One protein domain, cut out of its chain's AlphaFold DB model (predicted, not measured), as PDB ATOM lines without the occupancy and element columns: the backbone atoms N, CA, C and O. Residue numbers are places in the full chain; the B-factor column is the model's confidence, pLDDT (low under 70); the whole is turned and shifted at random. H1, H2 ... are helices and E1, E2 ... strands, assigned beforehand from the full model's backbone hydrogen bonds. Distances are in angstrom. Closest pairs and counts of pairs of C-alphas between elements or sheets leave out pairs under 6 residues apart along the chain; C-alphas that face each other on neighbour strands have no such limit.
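This is residues 288 to 364 and 478 to 516 of the 546 residues of the protein "RagB/SusD domain-containing protein" of Niastella koreensis (strain DSM 17620 / KACC 11465 / NBRC 106392 / GR20-10) (UniProt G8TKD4). With little regular structure, loops surround an antiparallel hairpin, E1 and E2; H1 packs on E1, with H2 and H3 farther out. Of 116 printed residues, 28 form H1 H2 H3 H4 E1 E2, in order; the class is mixed. It is compact, with radius of gyration of the C-alphas 14.1 A and spans 39 by 38 by 26 A.

Begin at hairpin E1, residues 486 to 489, and E2, 503 to 505; N 487 and O 504 are within hydrogen-bond range at 2.8 A. H1, residues 296 to 301, touches H4, 482 to 485; the closest C-alphas, Ser 297 and Asp 483, are 5.3 A apart. H2, residues 322 to 326, and H3, 331 to 336, touch no helix. Every O i to N i+4 pair is within range in H1 and H2, 1 of 2 in H3.

Find H1 beginning at C-alpha 296, (415.856, 281.951, 494.728), and E2 ending at C-alpha 505, (409.834, 289.990, 492.289).

Across the cut of residues 365 to 477, C-alphas 364 and 478 are 29.6 A apart; no printed residue has pLDDT under 70.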
ATOM      1  N   SER A 288     399.825 285.718 510.746       83.56
ATOM      2  CA  SER A 288     399.167 286.266 509.554       83.56
ATOM      3  C   SER A 288     399.957 287.399 508.884       83.56
ATOM      4  O   SER A 288     399.523 287.959 507.874       83.56
ATOM      5  N   THR A 289     401.096 287.791 509.459       86.44
ATOM      6  CA  THR A 289     402.024 288.749 508.858       86.44
ATOM      7  C   THR A 289     402.859 288.044 507.795       86.44
ATOM      8  O   THR A 289     403.239 286.887 507.951       86.44
ATOM      9  N   ILE A 290     403.156 288.743 506.698       91.69
ATOM     10  CA  ILE A 290     404.015 288.199 505.643       91.69
ATOM     11  C   ILE A 290     405.410 287.958 506.228       91.69
ATOM     12  O   ILE A 290     406.059 288.895 506.694       91.69
ATOM     13  N   ILE A 291     405.862 286.707 506.187       94.25
ATOM     14  CA  ILE A 291     407.160 286.305 506.728       94.25
ATOM     15  C   ILE A 291     408.277 286.507 505.696       94.25
ATOM     16  O   ILE A 291     408.036 286.475 504.488       94.25
ATOM     17  N   SER A 292     409.511 286.662 506.169       95.81
ATOM     18  CA  SER A 292     410.712 286.742 505.337       95.81
ATOM     19  C   SER A 292     411.103 285.353 504.833       95.81
ATOM     20  O   SER A 292     411.665 284.547 505.576       95.81
ATOM     21  N   GLY A 293     410.814 285.058 503.569       96.69
ATOM     22  CA  GLY A 293     411.224 283.807 502.936       96.69
ATOM     23  C   GLY A 293     412.689 283.801 502.501       96.69
ATOM     24  O   GLY A 293     413.306 284.858 502.330       96.69
ATOM     25  N   ILE A 294     413.236 282.603 502.278       97.81
ATOM     26  CA  ILE A 294     414.515 282.461 501.569       97.81
ATOM     27  C   ILE A 294     414.321 282.774 500.082       97.81
ATOM     28  O   ILE A 294     413.258 282.497 499.523       97.81
ATOM     29  N   ASN A 295     415.314 283.386 499.447       97.69
ATOM     30  CA  ASN A 295     415.243 283.789 498.043       97.69
ATOM     31  C   ASN A 295     415.648 282.653 497.088       97.69
ATOM     32  O   ASN A 295     416.104 281.584 497.504       97.69
ATOM     33  N   LYS A 296     415.488 282.894 495.787       97.56
ATOM     34  CA  LYS A 296     415.856 281.951 494.728       97.56
ATOM     35  C   LYS A 296     417.333 281.548 494.811       97.56
ATOM     36  O   LYS A 296     417.628 280.360 494.776       97.56
ATOM     37  N   SER A 297     418.252 282.500 495.002       97.44
ATOM     38  CA  SER A 297     419.687 282.198 495.154       97.44
ATOM     39  C   SER A 297     419.979 281.222 496.305       97.44
ATOM     40  O   SER A 297     420.852 280.360 496.179       97.44
ATOM     41  N   ALA A 298     419.258 281.338 497.423       98.31
ATOM     42  CA  ALA A 298     419.377 280.430 498.557       98.31
ATOM     43  C   ALA A 298     418.808 279.038 498.251       98.31
ATOM     44  O   ALA A 298     419.444 278.045 498.593       98.31
ATOM     45  N   VAL A 299     417.655 278.945 497.579       98.50
ATOM     46  CA  VAL A 299     417.064 277.661 497.147       98.50
ATOM     47  C   VAL A 299     417.961 276.936 496.137       98.50
ATOM     48  O   VAL A 299     418.146 275.718 496.216       98.50
ATOM     49  N   ASP A 300     418.593 277.678 495.233       98.00
ATOM     50  CA  ASP A 300     419.499 277.135 494.215       98.00
ATOM     51  C   ASP A 300     420.847 276.691 494.796       98.00
ATOM     52  O   ASP A 300     421.555 275.882 494.190       98.00
ATOM     53  N   ALA A 301     421.207 277.180 495.988       98.12
ATOM     54  CA  ALA A 301     422.443 276.796 496.658       98.12
ATOM     55  C   ALA A 301     422.449 275.322 497.089       98.12
ATOM     56  O   ALA A 301     423.524 274.723 497.126       98.12
ATOM     57  N   TYR A 302     421.280 274.743 497.385       98.62
ATOM     58  CA  TYR A 302     421.133 273.336 497.759       98.62
ATOM     59  C   TYR A 302     421.506 272.425 496.583       98.62
ATOM     60  O   TYR A 302     421.055 272.622 495.456       98.62
ATOM     61  N   LEU A 303     422.315 271.398 496.816       98.62
ATOM     62  CA  LEU A 303     422.742 270.496 495.743       98.62
ATOM     63  C   LEU A 303     421.619 269.532 495.332       98.62
ATOM     64  O   LEU A 303     420.604 269.381 496.020       98.62
ATOM     65  N   CYS A 304     421.796 268.874 494.191       98.75
ATOM     66  CA  CYS A 304     421.081 267.635 493.903       98.75
ATOM     67  C   CYS A 304     421.688 266.474 494.710       98.75
ATOM     68  O   CYS A 304     422.801 266.571 495.229       98.75
ATOM     69  N   ALA A 305     420.952 265.369 494.840       98.44
ATOM     70  CA  ALA A 305     421.364 264.211 495.639       98.44
ATOM     71  C   ALA A 305     422.681 263.572 495.147       98.44
ATOM     72  O   ALA A 305     423.403 262.962 495.931       98.44
ATOM     73  N   ASP A 306     423.034 263.767 493.874       98.31
ATOM     74  CA  ASP A 306     424.311 263.367 493.267       98.31
ATOM     75  C   ASP A 306     425.497 264.281 493.637       98.31
ATOM     76  O   ASP A 306     426.606 264.070 493.149       98.31
ATOM     77  N   GLY A 307     425.285 265.300 494.478       98.19
ATOM     78  CA  GLY A 307     426.318 266.243 494.906       98.19
ATOM     79  C   GLY A 307     426.629 267.348 493.897       98.19
ATOM     80  O   GLY A 307     427.555 268.121 494.137       98.19
ATOM     81  N   LYS A 308     425.877 267.454 492.792       98.50
ATOM     82  CA  LYS A 308     426.086 268.482 491.762       98.50
ATOM     83  C   LYS A 308     425.121 269.662 491.923       98.50
ATOM     84  O   LYS A 308     423.982 269.482 492.368       98.50
ATOM     85  N   PRO A 309     425.542 270.885 491.550       98.19
ATOM     86  CA  PRO A 309     424.643 272.032 491.496       98.19
ATOM     87  C   PRO A 309     423.574 271.823 490.421       98.19
ATOM     88  O   PRO A 309     423.782 271.099 489.444       98.19
ATOM     89  N   ILE A 310     422.437 272.503 490.570       97.94
ATOM     90  CA  ILE A 310     421.286 272.377 489.661       97.94
ATOM     91  C   ILE A 310     421.616 272.692 488.196       97.94
ATOM     92  O   ILE A 310     420.982 272.155 487.297       97.94
ATOM     93  N   ALA A 311     422.639 273.513 487.948       97.06
ATOM     94  CA  ALA A 311     423.102 273.843 486.602       97.06
ATOM     95  C   ALA A 311     423.804 272.672 485.885       97.06
ATOM     96  O   ALA A 311     423.985 272.725 484.673       97.06
ATOM     97  N   LEU A 312     424.222 271.635 486.621       98.00
ATOM     98  CA  LEU A 312     424.987 270.496 486.096       98.00
ATOM     99  C   LEU A 312     424.313 269.139 486.335       98.00
ATOM    100  O   LEU A 312     424.680 268.158 485.685       98.00
ATOM    101  N   SER A 313     423.381 269.039 487.285       98.25
ATOM    102  CA  SER A 313     422.728 267.770 487.606       98.25
ATOM    103  C   SER A 313     421.540 267.493 486.688       98.25
ATOM    104  O   SER A 313     420.600 268.280 486.614       98.25
ATOM    105  N   ALA A 314     421.524 266.307 486.082       97.88
ATOM    106  CA  ALA A 314     420.360 265.798 485.358       97.88
ATOM    107  C   ALA A 314     419.189 265.409 486.287       97.88
ATOM    108  O   ALA A 314     418.102 265.102 485.804       97.88
ATOM    109  N   LEU A 315     419.397 265.394 487.612       98.19
ATOM    110  CA  LEU A 315     418.357 265.065 488.589       98.19
ATOM    111  C   LEU A 315     417.411 266.234 488.881       98.19
ATOM    112  O   LEU A 315     416.316 266.003 489.406       98.19
ATOM    113  N   TYR A 316     417.828 267.465 488.574       98.38
ATOM    114  CA  TYR A 316     417.036 268.661 488.822       98.38
ATOM    115  C   TYR A 316     415.864 268.759 487.839       98.38
ATOM    116  O   TYR A 316     416.049 268.764 486.624       98.38
ATOM    117  N   GLN A 317     414.643 268.860 488.368       98.06
ATOM    118  CA  GLN A 317     413.409 268.844 487.570       98.06
ATOM    119  C   GLN A 317     412.881 270.247 487.211       98.06
ATOM    120  O   GLN A 317     411.764 270.379 486.697       98.06
ATOM    121  N   GLY A 318     413.670 271.294 487.477       97.25
ATOM    122  CA  GLY A 318     413.296 272.691 487.245       97.25
ATOM    123  C   GLY A 318     412.301 273.251 488.268       97.25
ATOM    124  O   GLY A 318     411.915 272.581 489.221       97.25
ATOM    125  N   ASP A 319     411.847 274.485 488.026       96.56
ATOM    126  CA  ASP A 319     411.002 275.250 488.962       96.56
ATOM    127  C   ASP A 319     409.546 275.407 488.511       96.56
ATOM    128  O   ASP A 319     408.849 276.336 488.909       96.56
ATOM    129  N   ALA A 320     409.058 274.535 487.627       94.88
ATOM    130  CA  ALA A 320     407.676 274.624 487.143       94.88
ATOM    131  C   ALA A 320     406.635 274.368 488.252       94.88
ATOM    132  O   ALA A 320     405.494 274.812 488.143       94.88
ATOM    133  N   SER A 321     407.022 273.646 489.307       95.81
ATOM    134  CA  SER A 321     406.216 273.393 490.499       95.81
ATOM    135  C   SER A 321     407.121 273.246 491.724       95.81
ATOM    136  O   SER A 321     408.294 272.893 491.582       95.81
ATOM    137  N   LEU A 322     406.572 273.431 492.931       96.56
ATOM    138  CA  LEU A 322     407.310 273.195 494.178       96.56
ATOM    139  C   LEU A 322     407.849 271.757 494.265       96.56
ATOM    140  O   LEU A 322     408.994 271.549 494.660       96.56
ATOM    141  N   ASN A 323     407.063 270.764 493.835       97.44
ATOM    142  CA  ASN A 323     407.498 269.366 493.823       97.44
ATOM    143  C   ASN A 323     408.738 269.161 492.946       97.44
ATOM    144  O   ASN A 323     409.658 268.463 493.367       97.44
ATOM    145  N   ASN A 324     408.792 269.801 491.774       98.00
ATOM    146  CA  ASN A 324     409.953 269.732 490.889       98.00
ATOM    147  C   ASN A 324     411.175 270.414 491.520       98.00
ATOM    148  O   ASN A 324     412.254 269.822 491.539       98.00
ATOM    149  N   THR A 325     410.994 271.608 492.103       97.31
ATOM    150  CA  THR A 325     412.074 272.344 492.783       97.31
ATOM    151  C   THR A 325     412.699 271.509 493.907       97.31
ATOM    152  O   THR A 325     413.915 271.558 494.104       97.31
ATOM    153  N   LEU A 326     411.892 270.708 494.615       97.56
ATOM    154  CA  LEU A 326     412.299 269.867 495.749       97.56
ATOM    155  C   LEU A 326     412.748 268.439 495.372       97.56
ATOM    156  O   LEU A 326     413.264 267.711 496.230       97.56
ATOM    157  N   ALA A 327     412.514 267.988 494.139       98.00
ATOM    158  CA  ALA A 327     412.773 266.611 493.724       98.00
ATOM    159  C   ALA A 327     414.277 266.327 493.596       98.00
ATOM    160  O   ALA A 327     415.011 267.082 492.967       98.00
ATOM    161  N   ASN A 328     414.730 265.207 494.174       98.00
ATOM    162  CA  ASN A 328     416.125 264.744 494.117       98.00
ATOM    163  C   ASN A 328     417.159 265.782 494.588       98.00
ATOM    164  O   ASN A 328     418.287 265.813 494.098       98.00
ATOM    165  N   ARG A 329     416.771 266.634 495.539       97.94
ATOM    166  CA  ARG A 329     417.631 267.646 496.158       97.94
ATOM    167  C   ARG A 329     418.145 267.196 497.517       97.94
ATOM    168  O   ARG A 329     417.648 266.235 498.105       97.94
ATOM    169  N   ASP A 330     419.105 267.957 498.020       98.50
ATOM    170  CA  ASP A 330     419.494 267.995 499.423       98.50
ATOM    171  C   ASP A 330     418.264 267.996 500.352       98.50
ATOM    172  O   ASP A 330     417.379 268.854 500.246       98.50
ATOM    173  N   LYS A 331     418.202 267.032 501.278       97.50
ATOM    174  CA  LYS A 331     417.053 266.858 502.178       97.50
ATOM    175  C   LYS A 331     416.855 268.044 503.120       97.50
ATOM    176  O   LYS A 331     415.726 268.264 503.554       97.50
ATOM    177  N   ARG A 332     417.899 268.832 503.406       97.69
ATOM    178  CA  ARG A 332     417.787 270.042 504.233       97.69
ATOM    179  C   ARG A 332     416.863 271.070 503.596       97.69
ATOM    180  O   ARG A 332     416.151 271.738 504.331       97.69
ATOM    181  N   LEU A 333     416.764 271.142 502.263       97.75
ATOM    182  CA  LEU A 333     415.833 272.063 501.599       97.75
ATOM    183  C   LEU A 333     414.384 271.811 502.048       97.75
ATOM    184  O   LEU A 333     413.670 272.749 502.387       97.75
ATOM    185  N   LYS A 334     413.983 270.539 502.146       95.62
ATOM    186  CA  LYS A 334     412.643 270.126 502.609       95.62
ATOM    187  C   LYS A 334     412.400 270.360 504.103       95.62
ATOM    188  O   LYS A 334     411.259 270.296 504.542       95.62
ATOM    189  N   LEU A 335     413.461 270.588 504.877       94.44
ATOM    190  CA  LEU A 335     413.390 270.951 506.295       94.44
ATOM    191  C   LEU A 335     413.456 272.471 506.494       94.44
ATOM    192  O   LEU A 335     412.983 272.980 507.503       94.44
ATOM    193  N   SER A 336     414.043 273.196 505.542       95.44
ATOM    194  CA  SER A 336     414.175 274.650 505.581       95.44
ATOM    195  C   SER A 336     412.896 275.367 505.166       95.44
ATOM    196  O   SER A 336     412.595 276.427 505.727       95.44
ATOM    197  N   ILE A 337     412.159 274.813 504.196       95.56
ATOM    198  CA  ILE A 337     410.939 275.411 503.645       95.56
ATOM    199  C   ILE A 337     409.743 274.458 503.639       95.56
ATOM    200  O   ILE A 337     409.888 273.240 503.734       95.56
ATOM    201  N   ASP A 338     408.548 275.030 503.525       94.12
ATOM    202  CA  ASP A 338     407.306 274.281 503.379       94.12
ATOM    203  C   ASP A 338     407.327 273.445 502.093       94.12
ATOM    204  O   ASP A 338     407.780 273.896 501.039       94.12
ATOM    205  N   THR A 339     406.864 272.204 502.199       94.81
ATOM    206  CA  THR A 339     406.877 271.232 501.098       94.81
ATOM    207  C   THR A 339     405.495 271.001 500.502       94.81
ATOM    208  O   THR A 339     405.368 270.271 499.521       94.81
ATOM    209  N   THR A 340     404.461 271.610 501.086       93.19
ATOM    210  CA  THR A 340     403.066 271.388 500.703       93.19
ATOM    211  C   THR A 340     402.557 272.444 499.733       93.19
ATOM    212  O   THR A 340     401.776 272.118 498.840       93.19
ATOM    213  N   ASP A 341     402.998 273.696 499.882       94.00
ATOM    214  CA  ASP A 341     402.626 274.780 498.978       94.00
ATOM    215  C   ASP A 341     403.620 275.949 498.986       94.00
ATOM    216  O   ASP A 341     404.464 276.089 499.873       94.00
ATOM    217  N   LEU A 342     403.487 276.818 497.987       95.94
ATOM    218  CA  LEU A 342     404.079 278.145 497.949       95.94
ATOM    219  C   LEU A 342     403.113 279.151 498.586       95.94
ATOM    220  O   LEU A 342     401.910 279.107 498.362       95.94
ATOM    221  N   TYR A 343     403.647 280.093 499.357       95.75
ATOM    222  CA  TYR A 343     402.872 281.055 500.142       95.75
ATOM    223  C   TYR A 343     403.232 282.471 499.715       95.75
ATOM    224  O   TYR A 343     404.338 282.927 499.988       95.75
ATOM    225  N   TYR A 344     402.320 283.185 499.064       95.44
ATOM    226  CA  TYR A 344     402.608 284.518 498.532       95.44
ATOM    227  C   TYR A 344     401.358 285.394 498.498       95.44
ATOM    228  O   TYR A 344     400.229 284.942 498.688       95.44
ATOM    229  N   LYS A 345     401.541 286.695 498.265       93.38
ATOM    230  CA  LYS A 345     400.417 287.631 498.195       93.38
ATOM    231  C   LYS A 345     399.445 287.217 497.075       93.38
ATOM    232  O   LYS A 345     399.853 286.965 495.947       93.38
ATOM    233  N   GLY A 346     398.155 287.126 497.395       92.69
ATOM    234  CA  GLY A 346     397.133 286.599 496.478       92.69
ATOM    235  C   GLY A 346     397.005 285.067 496.454       92.69
ATOM    236  O   GLY A 346     396.067 284.565 495.849       92.69
ATOM    237  N   HIS A 347     397.882 284.336 497.151       94.25
ATOM    238  CA  HIS A 347     397.802 282.889 497.400       94.25
ATOM    239  C   HIS A 347     398.152 282.614 498.871       94.25
ATOM    240  O   HIS A 347     399.205 282.081 499.220       94.25
ATOM    241  N   VAL A 348     397.280 283.092 499.758       91.44
ATOM    242  CA  VAL A 348     397.417 282.960 501.216       91.44
ATOM    243  C   VAL A 348     396.708 281.682 501.656       91.44
ATOM    244  O   VAL A 348     395.532 281.495 501.343       91.44
ATOM    245  N   LYS A 349     397.387 280.826 502.425       89.62
ATOM    246  CA  LYS A 349     396.808 279.590 502.979       89.62
ATOM    247  C   LYS A 349     396.895 279.585 504.492       89.62
ATOM    248  O   LYS A 349     397.950 279.861 505.048       89.62
ATOM    249  N   ASN A 350     395.787 279.265 505.162       87.56
ATOM    250  CA  ASN A 350     395.684 279.285 506.627       87.56
ATOM    251  C   ASN A 350     396.161 280.614 507.237       87.56
ATOM    252  O   ASN A 350     396.796 280.621 508.283       87.56
ATOM    253  N   THR A 351     395.883 281.737 506.561       88.69
ATOM    254  CA  THR A 351     396.374 283.096 506.881       88.69
ATOM    255  C   THR A 351     397.884 283.324 506.720       88.69
ATOM    256  O   THR A 351     398.339 284.448 506.885       88.69
ATOM    257  N   LEU A 352     398.656 282.310 506.326       92.06
ATOM    258  CA  LEU A 352     400.112 282.374 506.186       92.06
ATOM    259  C   LEU A 352     400.522 282.887 504.799       92.06
ATOM    260  O   LEU A 352     399.905 282.550 503.783       92.06
ATOM    261  N   SER A 353     401.601 283.669 504.750       94.19
ATOM    262  CA  SER A 353     402.177 284.221 503.519       94.19
ATOM    263  C   SER A 353     403.687 284.435 503.665       94.19
ATOM    264  O   SER A 353     404.154 284.732 504.764       94.19
ATOM    265  N   SER A 354     404.448 284.317 502.574       96.31
ATOM    266  CA  SER A 354     405.890 284.583 502.510       96.31
ATOM    267  C   SER A 354     406.198 285.630 501.437       96.31
ATOM    268  O   SER A 354     405.531 285.708 500.404       96.31
ATOM    269  N   THR A 355     407.229 286.443 501.669       96.88
ATOM    270  CA  THR A 355     407.726 287.425 500.693       96.88
ATOM    271  C   THR A 355     408.190 286.775 499.394       96.88
ATOM    272  O   THR A 355     408.022 287.359 498.326       96.88
ATOM    273  N   THR A 356     408.750 285.567 499.470       97.56
ATOM    274  CA  THR A 356     409.393 284.895 498.335       97.56
ATOM    275  C   THR A 356     408.582 283.730 497.784       97.56
ATOM    276  O   THR A 356     409.059 283.046 496.888       97.56
ATOM    277  N   GLY A 357     407.394 283.423 498.310       97.06
ATOM    278  CA  GLY A 357     406.713 282.158 498.003       97.06
ATOM    279  C   GLY A 357     407.249 280.972 498.813       97.06
ATOM    280  O   GLY A 357     406.484 280.078 499.164       97.06
ATOM    281  N   TYR A 358     408.531 280.980 499.186       97.31
ATOM    282  CA  TYR A 358     409.136 279.945 500.017       97.31
ATOM    283  C   TYR A 358     408.919 280.266 501.496       97.31
ATOM    284  O   TYR A 358     409.526 281.185 502.055       97.31
ATOM    285  N   ARG A 359     408.011 279.539 502.144       95.12
ATOM    286  CA  ARG A 359     407.726 279.704 503.572       95.12
ATOM    287  C   ARG A 359     408.758 278.946 504.400       95.12
ATOM    288  O   ARG A 359     408.942 277.758 504.182       95.12
ATOM    289  N   VAL A 360     409.390 279.615 505.361       95.12
ATOM    290  CA  VAL A 360     410.391 279.012 506.253       95.12
ATOM    291  C   VAL A 360     409.730 278.089 507.279       95.12
ATOM    292  O   VAL A 360     408.785 278.485 507.962       95.12
ATOM    293  N   THR A 361     410.265 276.876 507.417       93.31
ATOM    294  CA  THR A 361     409.790 275.852 508.363       93.31
ATOM    295  C   THR A 361     410.880 275.327 509.295       93.31
ATOM    296  O   THR A 361     410.535 274.691 510.286       93.31
ATOM    297  N   LYS A 362     412.161 275.674 509.069       94.12
ATOM    298  CA  LYS A 362     413.334 275.201 509.841       94.12
ATOM    299  C   LYS A 362     413.148 275.214 511.360       94.12
ATOM    300  O   LYS A 362     413.541 274.271 512.032       94.12
ATOM    301  N   PHE A 363     412.523 276.249 511.907       93.81
ATOM    302  CA  PHE A 363     412.376 276.438 513.357       93.81
ATOM    303  C   PHE A 363     411.038 275.936 513.911       93.81
ATOM    304  O   PHE A 363     410.765 276.076 515.100       93.81
ATOM    305  N   LEU A 364     410.162 275.403 513.056       90.19
ATOM    306  CA  LEU A 364     408.862 274.905 513.482       90.19
ATOM    307  C   LEU A 364     408.998 273.514 514.120       90.19
ATOM    308  O   LEU A 364     409.876 272.736 513.727       90.19
ATOM    309  N   THR A 478     422.027 294.134 494.421       95.31
ATOM    310  CA  THR A 478     420.815 293.553 493.815       95.31
ATOM    311  C   THR A 478     420.726 293.782 492.311       95.31
ATOM    312  O   THR A 478     420.061 293.022 491.617       95.31
ATOM    313  N   THR A 479     421.387 294.817 491.789       92.69
ATOM    314  CA  THR A 479     421.400 295.127 490.351       92.69
ATOM    315  C   THR A 479     422.294 294.179 489.555       92.69
ATOM    316  O   THR A 479     421.995 293.893 488.401       92.69
ATOM    317  N   THR A 480     423.367 293.670 490.164       93.88
ATOM    318  CA  THR A 480     424.284 292.699 489.546       93.88
ATOM    319  C   THR A 480     423.962 291.254 489.926       93.88
ATOM    320  O   THR A 480     424.326 290.346 489.186       93.88
ATOM    321  N   ASN A 481     423.243 291.031 491.033       95.31
ATOM    322  CA  ASN A 481     422.813 289.711 491.500       95.31
ATOM    323  C   ASN A 481     421.285 289.681 491.704       95.31
ATOM    324  O   ASN A 481     420.821 289.632 492.845       95.31
ATOM    325  N   PRO A 482     420.475 289.731 490.633       93.50
ATOM    326  CA  PRO A 482     419.018 289.836 490.752       93.50
ATOM    327  C   PRO A 482     418.376 288.637 491.469       93.50
ATOM    328  O   PRO A 482     417.372 288.800 492.152       93.50
ATOM    329  N   ASP A 483     418.974 287.445 491.403       94.94
ATOM    330  CA  ASP A 483     418.433 286.226 492.028       94.94
ATOM    331  C   ASP A 483     418.322 286.303 493.561       94.94
ATOM    332  O   ASP A 483     417.550 285.551 494.160       94.94
ATOM    333  N   ILE A 484     419.035 287.231 494.212       96.19
ATOM    334  CA  ILE A 484     418.945 287.437 495.668       96.19
ATOM    335  C   ILE A 484     417.669 288.195 496.079       96.19
ATOM    336  O   ILE A 484     417.395 288.330 497.271       96.19
ATOM    337  N   THR A 485     416.903 288.714 495.112       96.44
ATOM    338  CA  THR A 485     415.615 289.405 495.319       96.44
ATOM    339  C   THR A 485     414.445 288.721 494.611       96.44
ATOM    340  O   THR A 485     413.321 289.234 494.637       96.44
ATOM    341  N   LEU A 486     414.695 287.564 493.991       97.44
ATOM    342  CA  LEU A 486     413.664 286.736 493.380       97.44
ATOM    343  C   LEU A 486     413.151 285.686 494.367       97.44
ATOM    344  O   LEU A 486     413.903 285.136 495.171       97.44
ATOM    345  N   GLY A 487     411.858 285.395 494.280       97.88
ATOM    346  CA  GLY A 487     411.216 284.283 494.966       97.88
ATOM    347  C   GLY A 487     410.943 283.098 494.042       97.88
ATOM    348  O   GLY A 487     411.595 282.911 493.017       97.88
ATOM    349  N   ALA A 488     409.955 282.297 494.418       98.06
ATOM    350  CA  ALA A 488     409.486 281.144 493.678       98.06
ATOM    351  C   ALA A 488     408.874 281.535 492.330       98.06
ATOM    352  O   ALA A 488     408.353 282.641 492.145       98.06
ATOM    353  N   LYS A 489     408.909 280.592 491.392       97.69
ATOM    354  CA  LYS A 489     408.155 280.683 490.146       97.69
ATOM    355  C   LYS A 489     406.692 280.350 490.423       97.69
ATOM    356  O   LYS A 489     406.396 279.282 490.951       97.69
ATOM    357  N   VAL A 490     405.784 281.268 490.098       96.62
ATOM    358  CA  VAL A 490     404.355 281.143 490.436       96.62
ATOM    359  C   VAL A 490     403.456 281.633 489.297       96.62
ATOM    360  O   VAL A 490     403.900 282.429 488.464       96.62
ATOM    361  N   PRO A 491     402.180 281.209 489.248       95.19
ATOM    362  CA  PRO A 491     401.195 281.800 488.349       95.19
ATOM    363  C   PRO A 491     401.000 283.296 488.616       95.19
ATOM    364  O   PRO A 491     400.977 283.734 489.769       95.19
ATOM    365  N   ALA A 492     400.803 284.077 487.553       94.38
ATOM    366  CA  ALA A 492     400.508 285.501 487.665       94.38
ATOM    367  C   ALA A 492     399.182 285.750 488.406       94.38
ATOM    368  O   ALA A 492     398.198 285.039 488.204       94.38
ATOM    369  N   ASN A 493     399.144 286.794 489.236       94.19
ATOM    370  CA  ASN A 493     397.921 287.315 489.847       94.19
ATOM    371  C   ASN A 493     398.017 288.845 490.025       94.19
ATOM    372  O   ASN A 493     399.088 289.425 489.856       94.19
ATOM    373  N   SER A 494     396.910 289.507 490.379       93.75
ATOM    374  CA  SER A 494     396.829 290.979 490.482       93.75
ATOM    375  C   SER A 494     397.607 291.599 491.652       93.75
ATOM    376  O   SER A 494     397.725 292.819 491.736       93.75
ATOM    377  N   SER A 495     398.113 290.785 492.578       93.31
ATOM    378  CA  SER A 495     398.759 291.223 493.817       93.31
ATOM    379  C   SER A 495     400.282 291.083 493.818       93.31
ATOM    380  O   SER A 495     400.913 291.521 494.782       93.31
ATOM    381  N   ILE A 496     400.871 290.490 492.778       94.88
ATOM    382  CA  ILE A 496     402.308 290.212 492.676       94.88
ATOM    383  C   ILE A 496     402.907 290.797 491.402       94.88
ATOM    384  O   ILE A 496     402.209 291.082 490.433       94.88
ATOM    385  N   LYS A 497     404.233 290.928 491.399       95.38
ATOM    386  CA  LYS A 497     405.024 291.223 490.206       95.38
ATOM    387  C   LYS A 497     405.892 290.011 489.892       95.38
ATOM    388  O   LYS A 497     406.458 289.413 490.805       95.38
ATOM    389  N   LEU A 498     405.983 289.658 488.613       96.19
ATOM    390  CA  LEU A 498     406.830 288.575 488.124       96.19
ATOM    391  C   LEU A 498     407.860 289.131 487.148       96.19
ATOM    392  O   LEU A 498     407.557 290.047 486.382       96.19
ATOM    393  N   ASN A 499     409.057 288.548 487.138       95.38
ATOM    394  CA  ASN A 499     409.997 288.783 486.049       95.38
ATOM    395  C   ASN A 499     409.555 288.028 484.777       95.38
ATOM    396  O   ASN A 499     408.617 287.230 484.799       95.38
ATOM    397  N   ALA A 500     410.266 288.234 483.665       95.44
ATOM    398  CA  ALA A 500     409.940 287.593 482.386       95.44
ATOM    399  C   ALA A 500     409.940 286.049 482.434       95.44
ATOM    400  O   ALA A 500     409.259 285.408 481.637       95.44
ATOM    401  N   ALA A 501     410.675 285.442 483.371       95.75
ATOM    402  CA  ALA A 501     410.743 283.993 483.550       95.75
ATOM    403  C   ALA A 501     409.681 283.433 484.526       95.75
ATOM    404  O   ALA A 501     409.619 282.215 484.722       95.75
ATOM    405  N   GLY A 502     408.837 284.299 485.103       96.75
ATOM    406  CA  GLY A 502     407.737 283.941 486.002       96.75
ATOM    407  C   GLY A 502     408.106 283.866 487.487       96.75
ATOM    408  O   GLY A 502     407.307 283.366 488.273       96.75
ATOM    409  N   TYR A 503     409.294 284.330 487.885       97.69
ATOM    410  CA  TYR A 503     409.703 284.368 489.294       97.69
ATOM    411  C   TYR A 503     409.150 285.603 490.000       97.69
ATOM    412  O   TYR A 503     409.167 286.699 489.433       97.69
ATOM    413  N   LEU A 504     408.713 285.427 491.249       97.31
ATOM    414  CA  LEU A 504     408.278 286.509 492.129       97.31
ATOM    415  C   LEU A 504     409.363 287.578 492.269       97.31
ATOM    416  O   LEU A 504     410.478 287.283 492.689       97.31
ATOM    417  N   MET A 505     409.015 288.824 491.971       96.38
ATOM    418  CA  MET A 505     409.834 289.990 492.289       96.38
ATOM    419  C   MET A 505     409.408 290.512 493.658       96.38
ATOM    420  O   MET A 505     408.313 291.059 493.801       96.38
ATOM    421  N   VAL A 506     410.258 290.322 494.670       95.75
ATOM    422  CA  VAL A 506     409.918 290.676 496.059       95.75
ATOM    423  C   VAL A 506     409.869 292.192 496.254       95.75
ATOM    424  O   VAL A 506     409.042 292.705 497.006       95.75
ATOM    425  N   TYR A 507     410.747 292.911 495.558       94.94
ATOM    426  CA  TYR A 507     410.882 294.359 495.645       94.94
ATOM    427  C   TYR A 507     410.501 295.033 494.331       94.94
ATOM    428  O   TYR A 507     410.524 294.420 493.262       94.94
ATOM    429  N   ASP A 508     410.160 296.319 494.414       87.75
ATOM    430  CA  ASP A 508     409.961 297.132 493.220       87.75
ATOM    431  C   ASP A 508     411.275 297.264 492.431       87.75
ATOM    432  O   ASP A 508     412.350 297.306 493.026       87.75
ATOM    433  N   ALA A 509     411.191 297.388 491.105       78.44
ATOM    434  CA  ALA A 509     412.346 297.596 490.238       78.44
ATOM    435  C   ALA A 509     413.151 298.860 490.600       78.44
ATOM    436  O   ALA A 509     414.355 298.904 490.359       78.44
ATOM    437  N   ALA A 510     412.512 299.870 491.205       84.94
ATOM    438  CA  ALA A 510     413.198 301.065 491.703       84.94
ATOM    439  C   ALA A 510     413.996 300.825 493.003       84.94
ATOM    440  O   ALA A 510     414.871 301.620 493.348       84.94
ATOM    441  N   SER A 511     413.704 299.752 493.746       89.88
ATOM    442  CA  SER A 511     414.411 299.421 494.986       89.88
ATOM    443  C   SER A 511     415.721 298.713 494.668       89.88
ATOM    444  O   SER A 511     415.734 297.658 494.037       89.88
ATOM    445  N   SER A 512     416.836 299.255 495.153       92.44
ATOM    446  CA  SER A 512     418.136 298.608 495.011       92.44
ATOM    447  C   SER A 512     418.955 298.693 496.290       92.44
ATOM    448  O   SER A 512     418.849 299.634 497.076       92.44
ATOM    449  N   ARG A 513     419.790 297.676 496.490       95.00
ATOM    450  CA  ARG A 513     420.855 297.669 497.486       95.00
ATOM    451  C   ARG A 513     422.157 297.555 496.715       95.00
ATOM    452  O   ARG A 513     422.318 296.625 495.931       95.00
ATOM    453  N   VAL A 514     423.064 298.502 496.932       95.56
ATOM    454  CA  VAL A 514     424.362 298.561 496.252       95.56
ATOM    455  C   VAL A 514     425.468 298.479 497.292       95.56
ATOM    456  O   VAL A 514     425.539 299.300 498.208       95.56
ATOM    457  N   PHE A 515     426.322 297.466 497.169       96.94
ATOM    458  CA  PHE A 515     427.530 297.345 497.969       96.94
ATOM    459  C   PHE A 515     428.649 298.177 497.336       96.94
ATOM    460  O   PHE A 515     428.990 297.985 496.170       96.94
ATOM    461  N   LEU A 516     429.242 299.087 498.105       95.75
ATOM    462  CA  LEU A 516     430.393 299.867 497.673       95.75
ATOM    463  C   LEU A 516     431.655 299.221 498.236       95.75
ATOM    464  O   LEU A 516     431.821 299.124 499.455       95.75
TER     465      LEU A 516